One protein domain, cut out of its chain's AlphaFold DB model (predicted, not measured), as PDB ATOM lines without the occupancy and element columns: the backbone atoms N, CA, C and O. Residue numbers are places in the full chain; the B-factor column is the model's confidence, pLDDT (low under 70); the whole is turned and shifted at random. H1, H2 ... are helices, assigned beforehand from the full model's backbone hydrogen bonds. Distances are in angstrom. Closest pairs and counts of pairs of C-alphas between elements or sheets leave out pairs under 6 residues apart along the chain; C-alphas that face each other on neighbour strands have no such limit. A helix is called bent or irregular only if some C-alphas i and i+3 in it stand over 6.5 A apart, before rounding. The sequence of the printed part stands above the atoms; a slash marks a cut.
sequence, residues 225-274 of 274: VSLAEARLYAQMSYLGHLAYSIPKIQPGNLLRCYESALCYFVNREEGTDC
ATOM      1  N   VAL A 225     198.097 194.877 184.346       91.62
ATOM      2  CA  VAL A 225     197.382 193.741 184.939       91.62
ATOM      3  C   VAL A 225     197.209 193.972 186.433       91.62
ATOM      4  O   VAL A 225     198.033 194.634 187.069       91.62
ATOM      5  N   SER A 226     196.137 193.435 187.008       95.75
ATOM      6  CA  SER A 226     195.952 193.464 188.457       95.75
ATOM      7  C   SER A 226     197.040 192.643 189.165       95.75
ATOM      8  O   SER A 226     197.631 191.723 188.595       95.75
ATOM      9  N   LEU A 227     197.298 192.933 190.444       95.56
ATOM     10  CA  LEU A 227     198.264 192.165 191.242       95.56
ATOM     11  C   LEU A 227     197.891 190.671 191.310       95.56
ATOM     12  O   LEU A 227     198.772 189.810 191.316       95.56
ATOM     13  N   ALA A 228     196.592 190.365 191.367       97.12
ATOM     14  CA  ALA A 228     196.091 188.995 191.387       97.12
ATOM     15  C   ALA A 228     196.420 188.257 190.079       97.12
ATOM     16  O   ALA A 228     196.962 187.152 190.124       97.12
ATOM     17  N   GLU A 229     196.192 188.890 188.925       95.81
ATOM     18  CA  GLU A 229     196.557 188.331 187.617       95.81
ATOM     19  C   GLU A 229     198.071 188.184 187.458       95.81
ATOM     20  O   GLU A 229     198.539 187.151 186.991       95.81
ATOM     21  N   ALA A 230     198.860 189.169 187.897       96.06
ATOM     22  CA  ALA A 230     200.319 189.082 187.851       96.06
ATOM     23  C   ALA A 230     200.843 187.866 188.637       96.06
ATOM     24  O   ALA A 230     201.739 187.156 188.176       96.06
ATOM     25  N   ARG A 231     200.251 187.584 189.806       96.12
ATOM     26  CA  ARG A 231     200.565 186.386 190.602       96.12
ATOM     27  C   ARG A 231     200.166 185.100 189.882       96.12
ATOM     28  O   ARG A 231     200.943 184.148 189.895       96.12
ATOM     29  N   LEU A 232     198.999 185.077 189.240       96.00
ATOM     30  CA  LEU A 232     198.549 183.931 188.451       96.00
ATOM     31  C   LEU A 232     199.497 183.657 187.273       96.00
ATOM     32  O   LEU A 232     199.936 182.522 187.092       96.00
ATOM     33  N   TYR A 233     199.888 184.688 186.520       96.00
ATOM     34  CA  TYR A 233     200.835 184.545 185.412       96.00
ATOM     35  C   TYR A 233     202.212 184.064 185.876       96.00
ATOM     36  O   TYR A 233     202.816 183.229 185.207       96.00
ATOM     37  N   ALA A 234     202.684 184.515 187.041       95.31
ATOM     38  CA  ALA A 234     203.924 184.016 187.632       95.31
ATOM     39  C   ALA A 234     203.841 182.524 188.015       95.31
ATOM     40  O   ALA A 234     204.803 181.780 187.828       95.31
ATOM     41  N   GLN A 235     202.695 182.058 188.525       96.25
ATOM     42  CA  GLN A 235     202.490 180.633 188.808       96.25
ATOM     43  C   GLN A 235     202.468 179.804 187.520       96.25
ATOM     44  O   GLN A 235     203.128 178.769 187.440       96.25
ATOM     45  N   MET A 236     201.751 180.272 186.499       96.38
ATOM     46  CA  MET A 236     201.664 179.585 185.211       96.38
ATOM     47  C   MET A 236     203.016 179.530 184.490       96.38
ATOM     48  O   MET A 236     203.370 178.483 183.954       96.38
ATOM     49  N   SER A 237     203.807 180.607 184.520       94.81
ATOM     50  CA  SER A 237     205.143 180.622 183.911       94.81
ATOM     51  C   SER A 237     206.106 179.663 184.615       94.81
ATOM     52  O   SER A 237     206.862 178.956 183.951       94.81
ATOM     53  N   TYR A 238     206.028 179.563 185.945       93.38
ATOM     54  CA  TYR A 238     206.790 178.578 186.707       93.38
ATOM     55  C   TYR A 238     206.401 177.141 186.332       93.38
ATOM     56  O   TYR A 238     207.274 176.306 186.102       93.38
ATOM     57  N   LEU A 239     205.102 176.854 186.200       93.12
ATOM     58  CA  LEU A 239     204.627 175.547 185.740       93.12
ATOM     59  C   LEU A 239     205.107 175.233 184.314       93.12
ATOM     60  O   LEU A 239     205.552 174.115 184.057       93.12
ATOM     61  N   GLY A 240     205.096 176.217 183.411       91.75
ATOM     62  CA  GLY A 240     205.656 176.076 182.063       91.75
ATOM     63  C   GLY A 240     207.166 175.800 182.068       91.75
ATOM     64  O   GLY A 240     207.645 174.924 181.351       91.75
ATOM     65  N   HIS A 241     207.922 176.474 182.937       89.12
ATOM     66  CA  HIS A 241     209.354 176.220 183.117       89.12
ATOM     67  C   HIS A 241     209.639 174.799 183.634       89.12
ATOM     68  O   HIS A 241     210.578 174.135 183.183       89.12
ATOM     69  N   LEU A 242     208.802 174.300 184.550       85.25
ATOM     70  CA  LEU A 242     208.876 172.917 185.017       85.25
ATOM     71  C   LEU A 242     208.551 171.922 183.902       85.25
ATOM     72  O   LEU A 242     209.238 170.906 183.803       85.25
ATOM     73  N   ALA A 243     207.581 172.222 183.034       82.31
ATOM     74  CA  ALA A 243     207.263 171.381 181.883       82.31
ATOM     75  C   ALA A 243     208.474 171.210 180.948       82.31
ATOM     76  O   ALA A 243     208.766 170.108 180.495       82.31
ATOM     77  N   TYR A 244     209.265 172.269 180.765       76.06
ATOM     78  CA  TYR A 244     210.517 172.219 180.003       76.06
ATOM     79  C   TYR A 244     211.662 171.478 180.714       76.06
ATOM     80  O   TYR A 244     212.681 171.153 180.102       76.06
ATOM     81  N   SER A 245     211.512 171.204 182.011       72.56
ATOM     82  CA  SER A 245     212.446 170.392 182.796       72.56
ATOM     83  C   SER A 245     212.064 168.906 182.818       72.56
ATOM     84  O   SER A 245     212.896 168.083 183.196       72.56
ATOM     85  N   ILE A 246     210.860 168.542 182.350       70.50
ATOM     86  CA  ILE A 246     210.407 167.147 182.193       70.50
ATOM     87  C   ILE A 246     211.354 166.315 181.307       70.50
ATOM     88  O   ILE A 246     211.682 165.200 181.713       70.50
ATOM     89  N   PRO A 247     211.898 166.825 180.180       67.75
ATOM     90  CA  PRO A 247     212.844 166.067 179.356       67.75
ATOM     91  C   PRO A 247     214.159 165.721 180.072       67.75
ATOM     92  O   PRO A 247     214.895 164.851 179.618       67.75
ATOM     93  N   LYS A 248     214.482 166.401 181.183       64.50
ATOM     94  CA  LYS A 248     215.694 166.153 181.985       64.50
ATOM     95  C   LYS A 248     215.472 165.119 183.088       64.50
ATOM     96  O   LYS A 248     216.418 164.760 183.791       64.50
ATOM     97  N   ILE A 249     214.240 164.645 183.264       66.44
ATOM     98  CA  ILE A 249     213.949 163.558 184.190       66.44
ATOM     99  C   ILE A 249     214.420 162.274 183.517       66.44
ATOM    100  O   ILE A 249     213.916 161.887 182.467       66.44
ATOM    101  N   GLN A 250     215.414 161.609 184.107       67.88
ATOM    102  CA  GLN A 250     215.847 160.316 183.591       67.88
ATOM    103  C   GLN A 250     214.659 159.335 183.609       67.88
ATOM    104  O   GLN A 250     214.040 159.172 184.666       67.88
ATOM    105  N   PRO A 251     214.353 158.648 182.493       63.56
ATOM    106  CA  PRO A 251     213.193 157.758 182.400       63.56
ATOM    107  C   PRO A 251     213.251 156.617 183.426       63.56
ATOM    108  O   PRO A 251     212.220 156.196 183.942       63.56
ATOM    109  N   GLY A 252     214.457 156.193 183.827       63.41
ATOM    110  CA  GLY A 252     214.649 155.206 184.896       63.41
ATOM    111  C   GLY A 252     214.143 155.650 186.277       63.41
ATOM    112  O   GLY A 252     213.782 154.806 187.094       63.41
ATOM    113  N   ASN A 253     214.054 156.960 186.540       60.28
ATOM    114  CA  ASN A 253     213.507 157.491 187.794       60.28
ATOM    115  C   ASN A 253     211.982 157.674 187.744       60.28
ATOM    116  O   ASN A 253     211.345 157.660 188.794       60.28
ATOM    117  N   LEU A 254     211.395 157.817 186.550       61.50
ATOM    118  CA  LEU A 254     209.942 157.780 186.359       61.50
ATOM    119  C   LEU A 254     209.415 156.348 186.529       61.50
ATOM    120  O   LEU A 254     208.468 156.130 187.280       61.50
ATOM    121  N   LEU A 255     210.060 155.360 185.906       61.09
ATOM    122  CA  LEU A 255     209.602 153.964 185.942       61.09
ATOM    123  C   LEU A 255     209.521 153.410 187.375       61.09
ATOM    124  O   LEU A 255     208.504 152.837 187.743       61.09
ATOM    125  N   ARG A 256     210.476 153.739 188.255       59.47
ATOM    126  CA  ARG A 256     210.427 153.342 189.678       59.47
ATOM    127  C   ARG A 256     209.228 153.875 190.474       59.47
ATOM    128  O   ARG A 256     208.915 153.318 191.523       59.47
ATOM    129  N   CYS A 257     208.601 154.967 190.040       56.97
ATOM    130  CA  CYS A 257     207.444 155.563 190.718       56.97
ATOM    131  C   CYS A 257     206.114 155.257 190.016       56.97
ATOM    132  O   CYS A 257     205.070 155.330 190.659       56.97
ATOM    133  N   TYR A 258     206.144 154.911 188.725       56.28
ATOM    134  CA  TYR A 258     204.954 154.659 187.911       56.28
ATOM    135  C   TYR A 258     204.805 153.202 187.451       56.28
ATOM    136  O   TYR A 258     203.812 152.903 186.799       56.28
ATOM    137  N   GLU A 259     205.697 152.280 187.832       55.41
ATOM    138  CA  GLU A 259     205.543 150.829 187.600       55.41
ATOM    139  C   GLU A 259     204.171 150.302 188.056       55.41
ATOM    140  O   GLU A 259     203.593 149.430 187.415       55.41
ATOM    141  N   SER A 260     203.586 150.884 189.106       57.47
ATOM    142  CA  SER A 260     202.227 150.548 189.547       57.47
ATOM    143  C   SER A 260     201.139 151.302 188.773       57.47
ATOM    144  O   SER A 260     200.089 150.735 188.511       57.47
ATOM    145  N   ALA A 261     201.358 152.558 188.375       55.25
ATOM    146  CA  ALA A 261     200.325 153.407 187.769       55.25
ATOM    147  C   ALA A 261     200.183 153.240 186.243       55.25
ATOM    148  O   ALA A 261     199.074 153.339 185.723       55.25
ATOM    149  N   LEU A 262     201.276 152.950 185.528       53.84
ATOM    150  CA  LEU A 262     201.243 152.616 184.099       53.84
ATOM    151  C   LEU A 262     200.648 151.224 183.861       53.84
ATOM    152  O   LEU A 262     199.945 151.043 182.872       53.84
ATOM    153  N   CYS A 263     200.808 150.284 184.801       52.50
ATOM    154  CA  CYS A 263     200.075 149.017 184.762       52.50
ATOM    155  C   CYS A 263     198.555 149.233 184.807       52.50
ATOM    156  O   CYS A 263     197.840 148.575 184.064       52.50
ATOM    157  N   TYR A 264     198.034 150.173 185.602       52.06
ATOM    158  CA  TYR A 264     196.585 150.431 185.623       52.06
ATOM    159  C   TYR A 264     196.058 151.128 184.365       52.06
ATOM    160  O   TYR A 264     194.875 150.996 184.061       52.06
ATOM    161  N   PHE A 265     196.899 151.871 183.640       53.75
ATOM    162  CA  PHE A 265     196.478 152.535 182.403       53.75
ATOM    163  C   PHE A 265     196.550 151.605 181.190       53.75
ATOM    164  O   PHE A 265     195.630 151.617 180.381       53.75
ATOM    165  N   VAL A 266     197.576 150.753 181.099       55.69
ATOM    166  CA  VAL A 266     197.689 149.758 180.017       55.69
ATOM    167  C   VAL A 266     196.666 148.626 180.194       55.69
ATOM    168  O   VAL A 266     196.018 148.238 179.232       55.69
ATOM    169  N   ASN A 267     196.402 148.170 181.426       47.50
ATOM    170  CA  ASN A 267     195.413 147.106 181.677       47.50
ATOM    171  C   ASN A 267     193.945 147.580 181.673       47.50
ATOM    172  O   ASN A 267     193.051 146.797 181.976       47.50
ATOM    173  N   ARG A 268     193.664 148.858 181.377       47.19
ATOM    174  CA  ARG A 268     192.282 149.339 181.198       47.19
ATOM    175  C   ARG A 268     191.837 149.338 179.731       47.19
ATOM    176  O   ARG A 268     190.635 149.385 179.489       47.19
ATOM    177  N   GLU A 269     192.768 149.263 178.778       50.09
ATOM    178  CA  GLU A 269     192.432 149.080 177.356       50.09
ATOM    179  C   GLU A 269     192.409 147.611 176.925       50.09
ATOM    180  O   GLU A 269     191.653 147.266 176.021       50.09
ATOM    181  N   GLU A 270     193.135 146.724 177.604       53.03
ATOM    182  CA  GLU A 270     193.055 145.286 177.345       53.03
ATOM    183  C   GLU A 270     192.334 144.591 178.498       53.03
ATOM    184  O   GLU A 270     192.895 144.338 179.561       53.03
ATOM    185  N   GLY A 271     191.041 144.324 178.292       53.44
ATOM    186  CA  GLY A 271     190.214 143.514 179.180       53.44
ATOM    187  C   GLY A 271     190.691 142.064 179.225       53.44
ATOM    188  O   GLY A 271     190.083 141.185 178.621       53.44
ATOM    189  N   THR A 272     191.771 141.816 179.952       47.97
ATOM    190  CA  THR A 272     192.227 140.478 180.319       47.97
ATOM    191  C   THR A 272     192.348 140.408 181.831       47.97
ATOM    192  O   THR A 272     193.312 140.898 182.418       47.97
ATOM    193  N   ASP A 273     191.318 139.822 182.442       48.09
ATOM    194  CA  ASP A 273     191.328 139.355 183.824       48.09
ATOM    195  C   ASP A 273     192.443 138.316 184.025       48.09
ATOM    196  O   ASP A 273     192.689 137.470 183.158       48.09
ATOM    197  N   CYS A 274     193.106 138.397 185.181       45.94
ATOM    198  CA  CYS A 274     193.993 137.355 185.703       45.94
ATOM    199  C   CYS A 274     193.212 136.104 186.125       45.94
ATOM    200  O   CYS A 274     192.112 136.260 186.703       45.94
TER     201      CYS A 274
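What this domain is: This is residues 225 to 274 of the 274 residues of an uncharacterized protein of Prunus yedoensis var. nudiflora (UniProt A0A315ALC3). Two helices make the arms of a wide, open V, with a short link at its corner and a loose tail carrying the far end onward. H1 is the first arm, residues 244 to 250 turn the corner, and H2, sharply kinked partway, is the second arm; the helices do not pack on each other. The printed part has 50 residues with two named helices, H1 then H2, and no named strand; the class is all helix. The whole is extended, with a radius of gyration of the C-alphas of 18.1 A, and its C-alphas span 56 by 24 by 13 A.

How they stand to each other: From the first printed residue, Val 225, the backbone soon enters H1, residues 227 to 243. A short link of 7 residues joins it to H2, residues 251 to 266. H1 and H2 are apart. H2 has a kink of 77 degrees near residue 258. It is irregular: C-alphas 257 and 260 are 7.3 A apart. Every O i to N i+4 pair is within hydrogen-bond range in H1, but 6 of 12 are in H2. Residues 226 to 232 and 234 to 274 stand free.

Where its parts are: H1 begins at C-alpha 227, (198.264, 192.165, 191.242), and measures 24.5 A from first to last C-alpha. H2 begins at C-alpha 251, (213.193, 157.758, 182.400), ends at C-alpha 266, (197.689, 149.758, 180.017), and measures 17.6 A.

The domain as a whole: The C-alphas of Val 225 and Cys 274, the chain's last residue, are the two farthest apart, at 56.5 A. The printed part has no cut, and no link between named helices is long. Mean pLDDT of the printed part is 71.5; it is 94 in H1 and 57 in H2, and residues 247 to 274 are under 70.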